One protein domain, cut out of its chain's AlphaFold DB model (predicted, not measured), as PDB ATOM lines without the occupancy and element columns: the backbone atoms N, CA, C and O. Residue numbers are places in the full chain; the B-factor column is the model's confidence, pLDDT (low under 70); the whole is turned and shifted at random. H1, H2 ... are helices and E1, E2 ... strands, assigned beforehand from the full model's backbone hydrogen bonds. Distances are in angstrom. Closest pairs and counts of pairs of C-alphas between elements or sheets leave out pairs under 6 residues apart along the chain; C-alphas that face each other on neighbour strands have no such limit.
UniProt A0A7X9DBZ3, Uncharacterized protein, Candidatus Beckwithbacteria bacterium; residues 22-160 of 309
ATOM      1  N   ARG A  22     148.499 158.650  92.684       64.06
ATOM      2  CA  ARG A  22     149.742 157.850  92.669       64.06
ATOM      3  C   ARG A  22     149.401 156.366  92.813       64.06
ATOM      4  O   ARG A  22     149.357 155.809  93.898       64.06
ATOM      5  N   VAL A  23     149.123 155.765  91.655       60.88
ATOM      6  CA  VAL A  23     148.176 154.648  91.535       60.88
ATOM      7  C   VAL A  23     148.697 153.258  91.868       60.88
ATOM      8  O   VAL A  23     149.749 152.825  91.412       60.88
ATOM      9  N   THR A  24     147.902 152.485  92.605       51.34
ATOM     10  CA  THR A  24     146.667 151.851  92.093       51.34
ATOM     11  C   THR A  24     145.301 152.522  92.394       51.34
ATOM     12  O   THR A  24     144.439 151.836  92.925       51.34
ATOM     13  N   GLN A  25     145.016 153.805  92.102       47.44
ATOM     14  CA  GLN A  25     143.649 154.374  92.209       47.44
ATOM     15  C   GLN A  25     142.624 153.577  91.380       47.44
ATOM     16  O   GLN A  25     142.510 153.777  90.172       47.44
ATOM     17  N   ILE A  26     141.844 152.719  92.039       55.41
ATOM     18  CA  ILE A  26     140.719 151.970  91.468       55.41
ATOM     19  C   ILE A  26     139.636 151.759  92.552       55.41
ATOM     20  O   ILE A  26     139.965 151.376  93.674       55.41
ATOM     21  N   GLU A  27     138.376 152.106  92.239       48.69
ATOM     22  CA  GLU A  27     137.237 152.248  93.178       48.69
ATOM     23  C   GLU A  27     136.206 151.090  93.117       48.69
ATOM     24  O   GLU A  27     136.304 150.243  92.238       48.69
ATOM     25  N   ASN A  28     135.282 151.017  94.097       52.22
ATOM     26  CA  ASN A  28     134.610 149.811  94.664       52.22
ATOM     27  C   ASN A  28     135.247 149.188  95.934       52.22
ATOM     28  O   ASN A  28     134.716 148.257  96.517       52.22
ATOM     29  N   CYS A  29     136.333 149.682  96.506       42.09
ATOM     30  CA  CYS A  29     137.610 149.992  95.877       42.09
ATOM     31  C   CYS A  29     138.579 148.813  95.959       42.09
ATOM     32  O   CYS A  29     139.580 148.850  96.674       42.09
ATOM     33  N   GLU A  30     138.354 147.809  95.129       43.28
ATOM     34  CA  GLU A  30     139.453 147.051  94.537       43.28
ATOM     35  C   GLU A  30     140.270 148.037  93.668       43.28
ATOM     36  O   GLU A  30     139.823 148.359  92.577       43.28
ATOM     37  N   MET A  31     141.411 148.649  94.026       52.56
ATOM     38  CA  MET A  31     142.312 148.636  95.194       52.56
ATOM     39  C   MET A  31     143.019 150.026  95.392       52.56
ATOM     40  O   MET A  31     144.250 150.083  95.372       52.56
ATOM     41  N   VAL A  32     142.300 151.156  95.569       51.84
ATOM     42  CA  VAL A  32     142.861 152.555  95.560       51.84
ATOM     43  C   VAL A  32     144.233 152.844  96.241       51.84
ATOM     44  O   VAL A  32     144.277 153.296  97.374       51.84
ATOM     45  N   ASP A  33     145.309 152.832  95.443       49.47
ATOM     46  CA  ASP A  33     146.374 153.866  95.420       49.47
ATOM     47  C   ASP A  33     147.593 153.754  96.380       49.47
ATOM     48  O   ASP A  33     147.780 154.694  97.145       49.47
ATOM     49  N   TYR A  34     148.477 152.710  96.337       42.75
ATOM     50  CA  TYR A  34     149.895 152.840  96.846       42.75
ATOM     51  C   TYR A  34     150.541 154.040  96.201       42.75
ATOM     52  O   TYR A  34     151.026 153.897  95.080       42.75
ATOM     53  N   THR A  35     150.713 155.203  96.852       45.22
ATOM     54  CA  THR A  35     150.236 155.951  98.075       45.22
ATOM     55  C   THR A  35     149.919 155.497  99.550       45.22
ATOM     56  O   THR A  35     150.533 156.110 100.418       45.22
ATOM     57  N   HIS A  36     149.032 154.638 100.104       47.94
ATOM     58  CA  HIS A  36     148.429 153.346  99.740       47.94
ATOM     59  C   HIS A  36     146.912 153.136  99.753       47.94
ATOM     60  O   HIS A  36     146.452 152.361  98.929       47.94
ATOM     61  N   PHE A  37     146.165 153.752 100.661       44.31
ATOM     62  CA  PHE A  37     144.710 153.957 100.710       44.31
ATOM     63  C   PHE A  37     143.650 152.902 100.272       44.31
ATOM     64  O   PHE A  37     142.480 153.217 100.508       44.31
ATOM     65  N   SER A  38     143.974 151.707  99.740       53.28
ATOM     66  CA  SER A  38     143.055 150.761  99.061       53.28
ATOM     67  C   SER A  38     141.765 150.487  99.828       53.28
ATOM     68  O   SER A  38     141.750 150.620 101.048       53.28
ATOM     69  N   LYS A  39     140.667 150.138  99.131       51.72
ATOM     70  CA  LYS A  39     139.365 149.934  99.784       51.72
ATOM     71  C   LYS A  39     138.529 148.742  99.300       51.72
ATOM     72  O   LYS A  39     137.440 148.958  98.801       51.72
ATOM     73  N   HIS A  40     138.954 147.490  99.487       66.94
ATOM     74  CA  HIS A  40     137.933 146.435  99.711       66.94
ATOM     75  C   HIS A  40     137.352 146.553 101.143       66.94
ATOM     76  O   HIS A  40     136.218 146.191 101.438       66.94
ATOM     77  N   CYS A  41     138.143 147.195 102.003       54.66
ATOM     78  CA  CYS A  41     137.793 148.303 102.892       54.66
ATOM     79  C   CYS A  41     136.665 149.234 102.380       54.66
ATOM     80  O   CYS A  41     136.255 149.219 101.231       54.66
ATOM     81  N   TYR A  42     136.267 150.195 103.206       62.00
ATOM     82  CA  TYR A  42     135.749 151.493 102.755       62.00
ATOM     83  C   TYR A  42     136.774 152.627 103.013       62.00
ATOM     84  O   TYR A  42     136.627 153.753 102.516       62.00
ATOM     85  N   GLN A  43     137.875 152.305 103.718       52.88
ATOM     86  CA  GLN A  43     139.051 153.143 103.979       52.88
ATOM     87  C   GLN A  43     140.352 152.305 104.215       52.88
ATOM     88  O   GLN A  43     140.418 151.623 105.226       52.88
ATOM     89  N   THR A  44     141.426 152.491 103.418       49.62
ATOM     90  CA  THR A  44     142.885 152.409 103.769       49.62
ATOM     91  C   THR A  44     143.819 151.186 103.516       49.62
ATOM     92  O   THR A  44     143.441 150.030 103.662       49.62
ATOM     93  N   PHE A  45     145.110 151.476 103.186       49.78
ATOM     94  CA  PHE A  45     146.221 150.506 102.937       49.78
ATOM     95  C   PHE A  45     147.683 150.864 103.400       49.78
ATOM     96  O   PHE A  45     148.513 149.981 103.452       49.78
ATOM     97  N   VAL A  46     148.184 152.029 103.836       42.00
ATOM     98  CA  VAL A  46     147.795 153.413 103.615       42.00
ATOM     99  C   VAL A  46     146.616 153.878 104.459       42.00
ATOM    100  O   VAL A  46     145.643 154.292 103.850       42.00
ATOM    101  N   VAL A  47     146.569 153.697 105.780       47.50
ATOM    102  CA  VAL A  47     147.684 154.031 106.666       47.50
ATOM    103  C   VAL A  47     148.419 152.863 107.352       47.50
ATOM    104  O   VAL A  47     149.120 153.072 108.334       47.50
ATOM    105  N   MET A  48     148.385 151.665 106.743       39.34
ATOM    106  CA  MET A  48     149.364 150.575 106.945       39.34
ATOM    107  C   MET A  48     148.961 149.178 106.363       39.34
ATOM    108  O   MET A  48     149.724 148.587 105.610       39.34
ATOM    109  N   ALA A  49     147.886 148.518 106.811       45.41
ATOM    110  CA  ALA A  49     146.456 148.526 106.358       45.41
ATOM    111  C   ALA A  49     145.841 147.610 105.238       45.41
ATOM    112  O   ALA A  49     146.798 146.846 105.358       45.41
ATOM    113  N   SER A  50     145.544 146.684 104.327       53.91
ATOM    114  CA  SER A  50     144.265 146.734 103.606       53.91
ATOM    115  C   SER A  50     143.372 145.517 103.835       53.91
ATOM    116  O   SER A  50     143.584 144.449 103.262       53.91
ATOM    117  N   GLU A  51     142.308 145.718 104.607       48.75
ATOM    118  CA  GLU A  51     141.191 144.777 104.744       48.75
ATOM    119  C   GLU A  51     139.856 145.522 104.706       48.75
ATOM    120  O   GLU A  51     139.849 146.740 104.696       48.75
ATOM    121  N   ASN A  52     138.722 144.834 104.815       61.31
ATOM    122  CA  ASN A  52     137.359 145.394 104.905       61.31
ATOM    123  C   ASN A  52     137.109 146.407 106.069       61.31
ATOM    124  O   ASN A  52     135.955 146.712 106.364       61.31
ATOM    125  N   ILE A  53     138.166 146.961 106.686       56.16
ATOM    126  CA  ILE A  53     138.241 148.274 107.334       56.16
ATOM    127  C   ILE A  53     137.209 149.225 106.717       56.16
ATOM    128  O   ILE A  53     137.416 149.836 105.665       56.16
ATOM    129  N   LEU A  54     136.121 149.452 107.430       57.06
ATOM    130  CA  LEU A  54     135.555 150.782 107.438       57.06
ATOM    131  C   LEU A  54     136.346 151.566 108.504       57.06
ATOM    132  O   LEU A  54     136.631 151.058 109.584       57.06
ATOM    133  N   TYR A  55     136.715 152.795 108.152       51.44
ATOM    134  CA  TYR A  55     137.392 153.816 108.966       51.44
ATOM    135  C   TYR A  55     138.923 153.667 109.194       51.44
ATOM    136  O   TYR A  55     139.446 152.680 109.691       51.44
ATOM    137  N   SER A  56     139.641 154.734 108.809       50.38
ATOM    138  CA  SER A  56     141.100 154.866 108.614       50.38
ATOM    139  C   SER A  56     141.978 154.846 109.882       50.38
ATOM    140  O   SER A  56     142.551 155.851 110.303       50.38
ATOM    141  N   THR A  57     142.123 153.666 110.449       48.53
ATOM    142  CA  THR A  57     143.370 153.046 110.932       48.53
ATOM    143  C   THR A  57     144.743 153.544 110.383       48.53
ATOM    144  O   THR A  57     144.858 153.968 109.235       48.53
ATOM    145  N   LEU A  58     145.781 153.450 111.234       49.69
ATOM    146  CA  LEU A  58     147.242 153.669 111.112       49.69
ATOM    147  C   LEU A  58     147.925 152.957 112.323       49.69
ATOM    148  O   LEU A  58     147.739 153.454 113.418       49.69
ATOM    149  N   SER A  59     148.709 151.869 112.317       41.59
ATOM    150  CA  SER A  59     149.337 151.059 111.258       41.59
ATOM    151  C   SER A  59     148.849 149.585 111.220       41.59
ATOM    152  O   SER A  59     149.411 148.772 110.484       41.59
ATOM    153  N   VAL A  60     147.725 149.280 111.880       49.81
ATOM    154  CA  VAL A  60     146.646 148.458 111.292       49.81
ATOM    155  C   VAL A  60     146.732 146.914 111.463       49.81
ATOM    156  O   VAL A  60     146.899 146.431 112.584       49.81
ATOM    157  N   GLY A  61     146.478 146.146 110.390       43.16
ATOM    158  CA  GLY A  61     145.355 145.182 110.235       43.16
ATOM    159  C   GLY A  61     144.793 144.423 111.447       43.16
ATOM    160  O   GLY A  61     145.474 143.539 111.961       43.16
ATOM    161  N   LYS A  62     143.570 144.670 111.968       42.34
ATOM    162  CA  LYS A  62     142.589 145.791 111.822       42.34
ATOM    163  C   LYS A  62     141.323 145.838 110.909       42.34
ATOM    164  O   LYS A  62     140.698 146.895 110.783       42.34
ATOM    165  N   ASN A  63     140.753 144.713 110.496       48.66
ATOM    166  CA  ASN A  63     139.459 144.607 109.777       48.66
ATOM    167  C   ASN A  63     138.142 144.839 110.613       48.66
ATOM    168  O   ASN A  63     137.187 144.084 110.440       48.66
ATOM    169  N   LEU A  64     138.076 145.736 111.620       44.72
ATOM    170  CA  LEU A  64     137.463 145.327 112.922       44.72
ATOM    171  C   LEU A  64     136.448 146.166 113.770       44.72
ATOM    172  O   LEU A  64     136.010 145.643 114.792       44.72
ATOM    173  N   VAL A  65     136.027 147.416 113.563       52.97
ATOM    174  CA  VAL A  65     135.970 148.271 112.376       52.97
ATOM    175  C   VAL A  65     136.058 149.760 112.830       52.97
ATOM    176  O   VAL A  65     135.092 150.511 112.746       52.97
ATOM    177  N   ASP A  66     137.198 150.161 113.412       47.69
ATOM    178  CA  ASP A  66     137.465 151.456 114.075       47.69
ATOM    179  C   ASP A  66     138.960 151.821 113.986       47.69
ATOM    180  O   ASP A  66     139.800 150.920 114.050       47.69
ATOM    181  N   CYS A  67     139.280 153.124 113.922       51.09
ATOM    182  CA  CYS A  67     140.628 153.680 113.690       51.09
ATOM    183  C   CYS A  67     141.628 153.493 114.861       51.09
ATOM    184  O   CYS A  67     141.547 152.533 115.615       51.09
ATOM    185  N   GLU A  68     142.680 154.319 114.952       48.66
ATOM    186  CA  GLU A  68     143.952 153.956 115.609       48.66
ATOM    187  C   GLU A  68     144.669 155.172 116.267       48.66
ATOM    188  O   GLU A  68     144.024 156.193 116.473       48.66
ATOM    189  N   LEU A  69     145.914 155.164 116.783       60.91
ATOM    190  CA  LEU A  69     147.170 154.522 116.339       60.91
ATOM    191  C   LEU A  69     147.517 153.118 116.928       60.91
ATOM    192  O   LEU A  69     148.580 152.909 117.504       60.91
ATOM    193  N   CYS A  70     146.600 152.151 116.894       61.78
ATOM    194  CA  CYS A  70     146.952 150.748 117.130       61.78
ATOM    195  C   CYS A  70     147.874 150.223 115.998       61.78
ATOM    196  O   CYS A  70     148.011 150.847 114.947       61.78
ATOM    197  N   ILE A  71     148.531 149.085 116.214       67.19
ATOM    198  CA  ILE A  71     149.294 148.342 115.196       67.19
ATOM    199  C   ILE A  71     149.190 146.855 115.563       67.19
ATOM    200  O   ILE A  71     149.155 146.540 116.754       67.19
ATOM    201  N   PHE A  72     149.126 145.940 114.591       68.69
ATOM    202  CA  PHE A  72     149.097 144.485 114.824       68.69
ATOM    203  C   PHE A  72     147.970 144.051 115.780       68.69
ATOM    204  O   PHE A  72     148.231 143.415 116.803       68.69
ATOM    205  N   SER A  73     146.727 144.477 115.521       74.75
ATOM    206  CA  SER A  73     145.630 144.316 116.490       74.75
ATOM    207  C   SER A  73     144.318 143.807 115.885       74.75
ATOM    208  O   SER A  73     143.853 144.291 114.856       74.75
ATOM    209  N   GLU A  74     143.673 142.851 116.556       75.88
ATOM    210  CA  GLU A  74     142.537 142.085 116.021       75.88
ATOM    211  C   GLU A  74     141.304 142.154 116.942       75.88
ATOM    212  O   GLU A  74     141.427 142.243 118.164       75.88
ATOM    213  N   LEU A  75     140.095 142.122 116.365       78.38
ATOM    214  CA  LEU A  75     138.807 142.179 117.089       78.38
ATOM    215  C   LEU A  75     138.670 143.368 118.079       78.38
ATOM    216  O   LEU A  75     138.003 143.260 119.106       78.38
ATOM    217  N   CYS A  76     139.315 144.499 117.779       77.62
ATOM    218  CA  CYS A  76     139.433 145.688 118.640       77.62
ATOM    219  C   CYS A  76     138.490 146.859 118.263       77.62
ATOM    220  O   CYS A  76     138.831 147.683 117.416       77.62
ATOM    221  N   TYR A  77     137.339 146.986 118.932       82.25
ATOM    222  CA  TYR A  77     136.290 147.981 118.617       82.25
ATOM    223  C   TYR A  77     136.437 149.308 119.393       82.25
ATOM    224  O   TYR A  77     136.522 149.309 120.619       82.25
ATOM    225  N   GLY A  78     136.408 150.459 118.721       79.69
ATOM    226  CA  GLY A  78     136.518 151.792 119.340       79.69
ATOM    227  C   GLY A  78     137.874 152.107 119.997       79.69
ATOM    228  O   GLY A  78     137.921 152.884 120.950       79.69
ATOM    229  N   CYS A  79     138.959 151.466 119.556       81.25
ATOM    230  CA  CYS A  79     140.298 151.568 120.159       81.25
ATOM    231  C   CYS A  79     141.173 152.670 119.527       81.25
ATOM    232  O   CYS A  79     141.109 152.898 118.327       81.25
ATOM    233  N   ILE A  80     142.049 153.300 120.313       84.38
ATOM    234  CA  ILE A  80     142.996 154.360 119.920       84.38
ATOM    235  C   ILE A  80     144.395 153.966 120.417       84.38
ATOM    236  O   ILE A  80     144.520 153.434 121.519       84.38
ATOM    237  N   GLN A  81     145.455 154.218 119.639       80.81
ATOM    238  CA  GLN A  81     146.868 154.035 120.049       80.81
ATOM    239  C   GLN A  81     147.210 152.628 120.629       80.81
ATOM    240  O   GLN A  81     148.159 152.484 121.387       80.81
ATOM    241  N   THR A  82     146.413 151.583 120.343       80.50
ATOM    242  CA  THR A  82     146.400 150.316 121.111       80.50
ATOM    243  C   THR A  82     147.195 149.174 120.449       80.50
ATOM    244  O   THR A  82     146.605 148.308 119.819       80.50
ATOM    245  N   SER A  83     148.524 149.146 120.539       80.81
ATOM    246  CA  SER A  83     149.350 148.183 119.771       80.81
ATOM    247  C   SER A  83     149.295 146.721 120.267       80.81
ATOM    248  O   SER A  83     148.947 146.442 121.412       80.81
ATOM    249  N   ASN A  84     149.635 145.764 119.393       82.06
ATOM    250  CA  ASN A  84     149.827 144.333 119.682       82.06
ATOM    251  C   ASN A  84     148.667 143.656 120.455       82.06
ATOM    252  O   ASN A  84     148.912 142.832 121.338       82.06
ATOM    253  N   SER A  85     147.410 144.042 120.200       85.44
ATOM    254  CA  SER A  85     146.273 143.752 121.091       85.44
ATOM    255  C   SER A  85     145.134 142.945 120.449       85.44
ATOM    256  O   SER A  85     144.865 143.046 119.255       85.44
ATOM    257  N   TYR A  86     144.411 142.162 121.258       88.31
ATOM    258  CA  TYR A  86     143.356 141.240 120.815       88.31
ATOM    259  C   TYR A  86     142.053 141.402 121.611       88.31
ATOM    260  O   TYR A  86     142.075 141.517 122.839       88.31
ATOM    261  N   GLY A  87     140.902 141.385 120.931       88.50
ATOM    262  CA  GLY A  87     139.570 141.328 121.562       88.50
ATOM    263  C   GLY A  87     139.209 142.543 122.429       88.50
ATOM    264  O   GLY A  87     138.316 142.471 123.277       88.50
ATOM    265  N   CYS A  88     139.935 143.653 122.280       90.31
ATOM    266  CA  CYS A  88     139.784 144.829 123.131       90.31
ATOM    267  C   CYS A  88     138.608 145.718 122.692       90.31
ATOM    268  O   CYS A  88     138.090 145.606 121.583       90.31
ATOM    269  N   SER A  89     138.156 146.634 123.551       90.88
ATOM    270  CA  SER A  89     137.280 147.715 123.077       90.88
ATOM    271  C   SER A  89     137.356 148.997 123.894       90.88
ATOM    272  O   SER A  89     137.585 148.969 125.102       90.88
ATOM    273  N   PHE A  90     137.138 150.139 123.243       91.88
ATOM    274  CA  PHE A  90     137.149 151.466 123.868       91.88
ATOM    275  C   PHE A  90     138.452 151.772 124.632       91.88
ATOM    276  O   PHE A  90     138.419 152.380 125.705       91.88
ATOM    277  N   THR A  91     139.588 151.290 124.120       91.88
ATOM    278  CA  THR A  91     140.916 151.477 124.729       91.88
ATOM    279  C   THR A  91     141.676 152.657 124.128       91.88
ATOM    280  O   THR A  91     141.414 153.047 122.995       91.88
ATOM    281  N   GLU A  92     142.632 153.217 124.868       91.62
ATOM    282  CA  GLU A  92     143.406 154.403 124.472       91.62
ATOM    283  C   GLU A  92     144.867 154.229 124.933       91.62
ATOM    284  O   GLU A  92     145.119 154.041 126.117       91.62
ATOM    285  N   ASP A  93     145.832 154.213 124.010       89.50
ATOM    286  CA  ASP A  93     147.273 154.011 124.280       89.50
ATOM    287  C   ASP A  93     147.628 152.719 125.043       89.50
ATOM    288  O   ASP A  93     148.538 152.698 125.876       89.50
ATOM    289  N   CYS A  94     146.890 151.637 124.805       89.88
ATOM    290  CA  CYS A  94     147.250 150.326 125.343       89.88
ATOM    291  C   CYS A  94     148.326 149.632 124.485       89.88
ATOM    292  O   CYS A  94     148.566 149.999 123.341       89.88
ATOM    293  N   ASP A  95     148.984 148.604 125.007       89.50
ATOM    294  CA  ASP A  95     149.924 147.798 124.224       89.50
ATOM    295  C   ASP A  95     150.001 146.364 124.770       89.50
ATOM    296  O   ASP A  95     149.911 146.156 125.980       89.50
ATOM    297  N   HIS A  96     150.145 145.364 123.897       92.38
ATOM    298  CA  HIS A  96     150.155 143.936 124.257       92.38
ATOM    299  C   HIS A  96     148.929 143.492 125.097       92.38
ATOM    300  O   HIS A  96     149.045 142.679 126.018       92.38
ATOM    301  N   CYS A  97     147.740 144.048 124.840       94.44
ATOM    302  CA  CYS A  97     146.542 143.819 125.655       94.44
ATOM    303  C   CYS A  97     145.583 142.769 125.076       94.44
ATOM    304  O   CYS A  97     145.335 142.725 123.876       94.44
ATOM    305  N   GLN A  98     144.964 141.964 125.942       96.19
ATOM    306  CA  GLN A  98     143.985 140.942 125.555       96.19
ATOM    307  C   GLN A  98     142.669 141.095 126.334       96.19
ATOM    308  O   GLN A  98     142.694 141.256 127.556       96.19
ATOM    309  N   ASP A  99     141.518 141.014 125.658       96.56
ATOM    310  CA  ASP A  99     140.178 141.050 126.276       96.56
ATOM    311  C   ASP A  99     140.003 142.249 127.241       96.56
ATOM    312  O   ASP A  99     139.475 142.128 128.354       96.56
ATOM    313  N   CYS A 100     140.538 143.413 126.847       97.31
ATOM    314  CA  CYS A 100     140.565 144.629 127.658       97.31
ATOM    315  C   CYS A 100     139.552 145.667 127.160       97.31
ATOM    316  O   CYS A 100     139.557 146.041 125.990       97.31
ATOM    317  N   HIS A 101     138.702 146.174 128.054       96.19
ATOM    318  CA  HIS A 101     137.584 147.051 127.699       96.19
ATOM    319  C   HIS A 101     137.582 148.353 128.517       96.19
ATOM    320  O   HIS A 101     137.661 148.309 129.744       96.19
ATOM    321  N   PHE A 102     137.423 149.510 127.869       96.81
ATOM    322  CA  PHE A 102     137.486 150.835 128.509       96.81
ATOM    323  C   PHE A 102     138.789 151.046 129.304       96.81
ATOM    324  O   PHE A 102     138.742 151.431 130.471       96.81
ATOM    325  N   CYS A 103     139.948 150.751 128.707       97.31
ATOM    326  CA  CYS A 103     141.256 150.841 129.373       97.31
ATOM    327  C   CYS A 103     142.174 151.895 128.733       97.31
ATOM    328  O   CYS A 103     142.193 152.002 127.511       97.31
ATOM    329  N   ILE A 104     142.954 152.638 129.530       95.62
ATOM    330  CA  ILE A 104     143.832 153.720 129.040       95.62
ATOM    331  C   ILE A 104     145.280 153.530 129.514       95.62
ATOM    332  O   ILE A 104     145.526 153.418 130.713       95.62
ATOM    333  N   GLY A 105     146.259 153.534 128.608       93.62
ATOM    334  CA  GLY A 105     147.683 153.459 128.954       93.62
ATOM    335  C   GLY A 105     148.124 152.124 129.569       93.62
ATOM    336  O   GLY A 105     149.087 152.100 130.333       93.62
ATOM    337  N   CYS A 106     147.394 151.029 129.330       95.25
ATOM    338  CA  CYS A 106     147.706 149.720 129.909       95.25
ATOM    339  C   CYS A 106     148.649 148.916 129.005       95.25
ATOM    340  O   CYS A 106     148.390 148.784 127.815       95.25
ATOM    341  N   ASN A 107     149.698 148.320 129.573       93.94
ATOM    342  CA  ASN A 107     150.679 147.514 128.843       93.94
ATOM    343  C   ASN A 107     150.684 146.052 129.333       93.94
ATOM    344  O   ASN A 107     150.645 145.810 130.542       93.94
ATOM    345  N   ASN A 108     150.720 145.074 128.428       96.12
ATOM    346  CA  ASN A 108     150.724 143.636 128.733       96.12
ATOM    347  C   ASN A 108     149.667 143.245 129.790       96.12
ATOM    348  O   ASN A 108     149.979 142.769 130.887       96.12
ATOM    349  N   CYS A 109     148.399 143.554 129.502       98.19
ATOM    350  CA  CYS A 109     147.276 143.320 130.416       98.19
ATOM    351  C   CYS A 109     146.200 142.434 129.781       98.19
ATOM    352  O   CYS A 109     145.897 142.580 128.601       98.19
ATOM    353  N   GLN A 110     145.595 141.540 130.568       98.38
ATOM    354  CA  GLN A 110     144.643 140.533 130.080       98.38
ATOM    355  C   GLN A 110     143.337 140.558 130.881       98.38
ATOM    356  O   GLN A 110     143.378 140.621 132.106       98.38
ATOM    357  N   ASN A 111     142.169 140.461 130.243       98.31
ATOM    358  CA  ASN A 111     140.876 140.436 130.944       98.31
ATOM    359  C   ASN A 111     140.733 141.609 131.943       98.31
ATOM    360  O   ASN A 111     140.601 141.403 133.152       98.31
ATOM    361  N   CYS A 112     140.829 142.850 131.458       98.56
ATOM    362  CA  CYS A 112     140.724 144.052 132.293       98.56
ATOM    363  C   CYS A 112     139.587 144.973 131.831       98.56
ATOM    364  O   CYS A 112     139.376 145.162 130.637       98.56
ATOM    365  N   PHE A 113     138.878 145.597 132.772       98.44
ATOM    366  CA  PHE A 113     137.778 146.521 132.488       98.44
ATOM    367  C   PHE A 113     137.969 147.851 133.223       98.44
ATOM    368  O   PHE A 113     138.211 147.860 134.433       98.44
ATOM    369  N   GLY A 114     137.824 148.984 132.536       97.62
ATOM    370  CA  GLY A 114     137.826 150.297 133.187       97.62
ATOM    371  C   GLY A 114     139.173 150.695 133.807       97.62
ATOM    372  O   GLY A 114     139.177 151.439 134.783       97.62
ATOM    373  N   CYS A 115     140.302 150.159 133.335       98.12
ATOM    374  CA  CYS A 115     141.606 150.304 133.996       98.12
ATOM    375  C   CYS A 115     142.515 151.357 133.339       98.12
ATOM    376  O   CYS A 115     142.447 151.579 132.137       98.12
ATOM    377  N   VAL A 116     143.396 151.984 134.117       97.38
ATOM    378  CA  VAL A 116     144.327 153.028 133.665       97.38
ATOM    379  C   VAL A 116     145.745 152.728 134.143       97.38
ATOM    380  O   VAL A 116     145.929 152.424 135.324       97.38
ATOM    381  N   ALA A 117     146.736 152.885 133.261       95.44
ATOM    382  CA  ALA A 117     148.169 152.825 133.571       95.44
ATOM    383  C   ALA A 117     148.608 151.549 134.325       95.44
ATOM    384  O   ALA A 117     149.428 151.597 135.242       95.44
ATOM    385  N   LEU A 118     148.034 150.395 133.964       96.38
ATOM    386  CA  LEU A 118     148.449 149.096 134.501       96.38
ATOM    387  C   LEU A 118     149.540 148.459 133.634       96.38
ATOM    388  O   LEU A 118     149.569 148.637 132.419       96.38
ATOM    389  N   THR A 119     150.408 147.658 134.251       95.81
ATOM    390  CA  THR A 119     151.407 146.855 133.530       95.81
ATOM    391  C   THR A 119     151.501 145.451 134.117       95.81
ATOM    392  O   THR A 119     151.572 145.310 135.343       95.81
ATOM    393  N   ASN A 120     151.521 144.419 133.265       97.56
ATOM    394  CA  ASN A 120     151.597 143.005 133.665       97.56
ATOM    395  C   ASN A 120     150.467 142.602 134.645       97.56
ATOM    396  O   ASN A 120     150.731 142.110 135.751       97.56
ATOM    397  N   LYS A 121     149.198 142.861 134.286       98.31
ATOM    398  CA  LYS A 121     148.019 142.594 135.141       98.31
ATOM    399  C   LYS A 121     146.927 141.795 134.444       98.31
ATOM    400  O   LYS A 121     146.759 141.869 133.233       98.31
ATOM    401  N   GLN A 122     146.148 141.065 135.243       98.38
ATOM    402  CA  GLN A 122     144.970 140.351 134.762       98.38
ATOM    403  C   GLN A 122     143.793 140.401 135.736       98.38
ATOM    404  O   GLN A 122     144.004 140.576 136.938       98.38
ATOM    405  N   TYR A 123     142.570 140.237 135.223       98.44
ATOM    406  CA  TYR A 123     141.316 140.232 135.996       98.44
ATOM    407  C   TYR A 123     141.104 141.508 136.830       98.44
ATOM    408  O   TYR A 123     140.678 141.460 137.988       98.44
ATOM    409  N   CYS A 124     141.433 142.668 136.252       98.62
ATOM    410  CA  CYS A 124     141.288 143.967 136.914       98.62
ATOM    411  C   CYS A 124     139.991 144.679 136.508       98.62
ATOM    412  O   CYS A 124     139.593 144.663 135.346       98.62
ATOM    413  N   PHE A 125     139.334 145.331 137.464       98.12
ATOM    414  CA  PHE A 125     138.104 146.093 137.256       98.12
ATOM    415  C   PHE A 125     138.217 147.434 138.001       98.12
ATOM    416  O   PHE A 125     138.268 147.446 139.231       98.12
ATOM    417  N   PHE A 126     138.316 148.545 137.260       97.06
ATOM    418  CA  PHE A 126     138.691 149.883 137.759       97.06
ATOM    419  C   PHE A 126     139.932 149.859 138.674       97.06
ATOM    420  O   PHE A 126     139.864 150.148 139.867       97.06
ATOM    421  N   ASN A 127     141.072 149.451 138.104       97.50
ATOM    422  CA  ASN A 127     142.394 149.291 138.739       97.50
ATOM    423  C   ASN A 127     142.497 148.333 139.939       97.50
ATOM    424  O   ASN A 127     143.605 148.080 140.414       97.50
ATOM    425  N   LYS A 128     141.398 147.726 140.398       97.56
ATOM    426  CA  LYS A 128     141.433 146.670 141.414       97.56
ATOM    427  C   LYS A 128     141.463 145.284 140.770       97.56
ATOM    428  O   LYS A 128     140.577 144.948 139.989       97.56
ATOM    429  N   GLN A 129     142.452 144.475 141.142       98.31
ATOM    430  CA  GLN A 129     142.543 143.064 140.763       98.31
ATOM    431  C   GLN A 129     141.543 142.205 141.557       98.31
ATOM    432  O   GLN A 129     141.302 142.456 142.741       98.31
ATOM    433  N   TYR A 130     140.976 141.194 140.896       98.38
ATOM    434  CA  TYR A 130     139.979 140.262 141.429       98.38
ATOM    435  C   TYR A 130     140.308 138.810 141.047       98.38
ATOM    436  O   TYR A 130     141.171 138.559 140.205       98.38
ATOM    437  N   THR A 131     139.602 137.839 141.636       97.81
ATOM    438  CA  THR A 131     139.586 136.471 141.089       97.81
ATOM    439  C   THR A 131     138.832 136.428 139.754       97.81
ATOM    440  O   THR A 131     137.965 137.262 139.486       97.81
ATOM    441  N   GLN A 132     139.111 135.420 138.922       97.56
ATOM    442  CA  GLN A 132     138.448 135.224 137.625       97.56
ATOM    443  C   GLN A 132     136.909 135.155 137.743       97.56
ATOM    444  O   GLN A 132     136.198 135.694 136.895       97.56
ATOM    445  N   ILE A 133     136.390 134.549 138.819       97.62
ATOM    446  CA  ILE A 133     134.946 134.414 139.078       97.62
ATOM    447  C   ILE A 133     134.322 135.779 139.412       97.62
ATOM    448  O   ILE A 133     133.322 136.167 138.806       97.62
ATOM    449  N   GLU A 134     134.923 136.537 140.334       97.75
ATOM    450  CA  GLU A 134     134.461 137.888 140.688       97.75
ATOM    451  C   GLU A 134     134.564 138.862 139.504       97.75
ATOM    452  O   GLU A 134     133.672 139.690 139.304       97.75
ATOM    453  N   TYR A 135     135.638 138.769 138.711       98.25
ATOM    454  CA  TYR A 135     135.802 139.554 137.490       98.25
ATOM    455  C   TYR A 135     134.695 139.235 136.479       98.25
ATOM    456  O   TYR A 135     134.043 140.154 135.987       98.25
ATOM    457  N   GLY A 136     134.409 137.950 136.237       96.88
ATOM    458  CA  GLY A 136     133.318 137.522 135.359       96.88
ATOM    459  C   GLY A 136     131.957 138.082 135.792       96.88
ATOM    460  O   GLY A 136     131.225 138.628 134.967       96.88
ATOM    461  N   GLN A 137     131.646 138.041 137.091       96.75
ATOM    462  CA  GLN A 137     130.422 138.637 137.645       96.75
ATOM    463  C   GLN A 137     130.352 140.158 137.406       96.75
ATOM    464  O   GLN A 137     129.311 140.674 136.994       96.75
ATOM    465  N   LYS A 138     131.462 140.881 137.613       96.81
ATOM    466  CA  LYS A 138     131.543 142.339 137.396       96.81
ATOM    467  C   LYS A 138     131.428 142.714 135.923       96.81
ATOM    468  O   LYS A 138     130.690 143.639 135.592       96.81
ATOM    469  N   LEU A 139     132.091 141.972 135.038       95.31
ATOM    470  CA  LEU A 139     132.029 142.172 133.592       95.31
ATOM    471  C   LEU A 139     130.600 141.978 133.059       95.31
ATOM    472  O   LEU A 139     130.132 142.780 132.256       95.31
ATOM    473  N   GLN A 140     129.875 140.967 133.551       94.25
ATOM    474  CA  GLN A 140     128.474 140.716 133.178       94.25
ATOM    475  C   GLN A 140     127.490 141.771 133.714       94.25
ATOM    476  O   GLN A 140     126.419 141.958 133.137       94.25
ATOM    477  N   ALA A 141     127.835 142.483 134.791       93.31
ATOM    478  CA  ALA A 141     127.101 143.674 135.216       93.31
ATOM    479  C   ALA A 141     127.447 144.885 134.329       93.31
ATOM    480  O   ALA A 141     126.549 145.541 133.805       93.31
ATOM    481  N   ALA A 142     128.736 145.139 134.094       93.06
ATOM    482  CA  ALA A 142     129.218 146.297 133.340       93.06
ATOM    483  C   ALA A 142     128.800 146.293 131.858       93.06
ATOM    484  O   ALA A 142     128.511 147.352 131.303       93.06
ATOM    485  N   LYS A 143     128.689 145.109 131.234       87.38
ATOM    486  CA  LYS A 143     128.160 144.935 129.867       87.38
ATOM    487  C   LYS A 143     126.663 145.271 129.726       87.38
ATOM    488  O   LYS A 143     126.169 145.319 128.605       87.38
ATOM    489  N   LYS A 144     125.943 145.522 130.830       92.81
ATOM    490  CA  LYS A 144     124.550 146.017 130.834       92.81
ATOM    491  C   LYS A 144     124.451 147.535 131.015       92.81
ATOM    492  O   LYS A 144     123.360 148.087 130.904       92.81
ATOM    493  N   GLU A 145     125.558 148.213 131.314       93.69
ATOM    494  CA  GLU A 145     125.594 149.673 131.389       93.69
ATOM    495  C   GLU A 145     125.757 150.303 130.002       93.69
ATOM    496  O   GLU A 145     126.399 149.745 129.112       93.69
ATOM    497  N   ALA A 146     125.227 151.514 129.826       94.50
ATOM    498  CA  ALA A 146     125.432 152.276 128.600       94.50
ATOM    499  C   ALA A 146     126.922 152.607 128.390       94.50
ATOM    500  O   ALA A 146     127.612 153.040 129.314       94.50
ATOM    501  N   VAL A 147     127.399 152.503 127.144       93.44
ATOM    502  CA  VAL A 147     128.784 152.825 126.735       93.44
ATOM    503  C   VAL A 147     129.223 154.216 127.226       93.44
ATOM    504  O   VAL A 147     130.324 154.375 127.751       93.44
ATOM    505  N   ALA A 148     128.328 155.209 127.181       93.50
ATOM    506  CA  ALA A 148     128.579 156.557 127.699       93.50
ATOM    507  C   ALA A 148     128.812 156.618 129.228       93.50
ATOM    508  O   ALA A 148     129.593 157.446 129.698       93.50
ATOM    509  N   ALA A 149     128.179 155.738 130.014       95.81
ATOM    510  CA  ALA A 149     128.404 155.653 131.459       95.81
ATOM    511  C   ALA A 149     129.787 155.059 131.768       95.81
ATOM    512  O   ALA A 149     130.516 155.599 132.604       95.81
ATOM    513  N   ASN A 150     130.190 154.017 131.034       95.19
ATOM    514  CA  ASN A 150     131.530 153.437 131.136       95.19
ATOM    515  C   ASN A 150     132.619 154.440 130.707       95.19
ATOM    516  O   ASN A 150     133.580 154.632 131.454       95.19
ATOM    517  N   HIS A 151     132.425 155.190 129.611       94.56
ATOM    518  CA  HIS A 151     133.321 156.295 129.235       94.56
ATOM    519  C   HIS A 151     133.419 157.398 130.304       94.56
ATOM    520  O   HIS A 151     134.509 157.911 130.560       94.56
ATOM    521  N   LYS A 152     132.310 157.755 130.971       95.25
ATOM    522  CA  LYS A 152     132.340 158.728 132.077       95.25
ATOM    523  C   LYS A 152     133.152 158.209 133.271       95.25
ATOM    524  O   LYS A 152     133.892 158.982 133.874       95.25
ATOM    525  N   LYS A 153     133.047 156.913 133.592       96.19
ATOM    526  CA  LYS A 153     133.807 156.273 134.681       96.19
ATOM    527  C   LYS A 153     135.308 156.208 134.387       96.19
ATOM    528  O   LYS A 153     136.090 156.628 135.233       96.19
ATOM    529  N   ILE A 154     135.717 155.744 133.200       95.81
ATOM    530  CA  ILE A 154     137.148 155.653 132.855       95.81
ATOM    531  C   ILE A 154     137.815 157.033 132.806       95.81
ATOM    532  O   ILE A 154     138.891 157.202 133.373       95.81
ATOM    533  N   LYS A 155     137.154 158.055 132.240       94.19
ATOM    534  CA  LYS A 155     137.703 159.423 132.220       94.19
ATOM    535  C   LYS A 155     137.801 160.039 133.619       94.19
ATOM    536  O   LYS A 155     138.757 160.758 133.889       94.19
ATOM    537  N   ALA A 156     136.875 159.715 134.526       96.19
ATOM    538  CA  ALA A 156     136.965 160.117 135.931       96.19
ATOM    539  C   ALA A 156     138.107 159.413 136.692       96.19
ATOM    540  O   ALA A 156     138.680 160.020 137.592       96.19
ATOM    541  N   LEU A 157     138.469 158.176 136.331       96.38
ATOM    542  CA  LEU A 157     139.651 157.497 136.877       96.38
ATOM    543  C   LEU A 157     140.952 158.078 136.297       96.38
ATOM    544  O   LEU A 157     141.876 158.374 137.051       96.38
ATOM    545  N   PHE A 158     141.010 158.295 134.979       95.50
ATOM    546  CA  PHE A 158     142.192 158.796 134.270       95.50
ATOM    547  C   PHE A 158     142.741 160.103 134.860       95.50
ATOM    548  O   PHE A 158     143.929 160.187 135.158       95.50
ATOM    549  N   ILE A 159     141.874 161.083 135.142       94.69
ATOM    550  CA  ILE A 159     142.281 162.373 135.734       94.69
ATOM    551  C   ILE A 159     142.823 162.278 137.173       94.69
ATOM    552  O   ILE A 159     143.332 163.269 137.687       94.69
ATOM    553  N   THR A 160     142.711 161.122 137.839       96.12
ATOM    554  CA  THR A 160     143.271 160.907 139.191       96.12
ATOM    555  C   THR A 160     144.656 160.258 139.180       96.12
ATOM    556  O   THR A 160     145.272 160.120 140.235       96.12
TER     557      THR A 160
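This is residues 22 to 160 of the 309 residues of an uncharacterized protein of Candidatus Beckwithbacteria bacterium (UniProt A0A7X9DBZ3). With little regular structure, the chain is wound in stacked turns, a long solenoid from residue 22 on to the parallel sheet E1 E2 E3, over one face of which H1 packs; H2 lies off the sheet. The 139 printed residues, 41 of them in named elements, are mixed in class, ordered E1 E2 E3 H1 H2. The whole is compact by its radius of gyration, 16.6 A, yet elongated, spanning 52 by 27 by 27 A.

E1, residues 98 to 101, is parallel to its neighbour E2, residues 107 to 113; N 98 and O 109 are 2.9 A apart. E2 is parallel to E3, residues 119 to 125; N 113 and O 124 are 2.8 A apart. H1, residues 132 to 142, is on the sheet, two layers, at a height of 8.8 A; the closest C-alphas of E3 and H1, Tyr 123 and Tyr 135, are 5.8 A apart. H2, residues 147 to 158, is close to H1 but not clearly touching, the C-alphas of Ala 142 and Asn 150 being 7.8 A apart. Every O i to N i+4 pair in H1 and H2 is within hydrogen-bond range.

E1 begins at C-alpha 98 (143.985, 140.942, 125.555); H2, 16.5 A long, ends at C-alpha 158 (142.192, 158.796, 134.270).

The printed part has no cut; pLDDT is under 70 in residues 22 to 72.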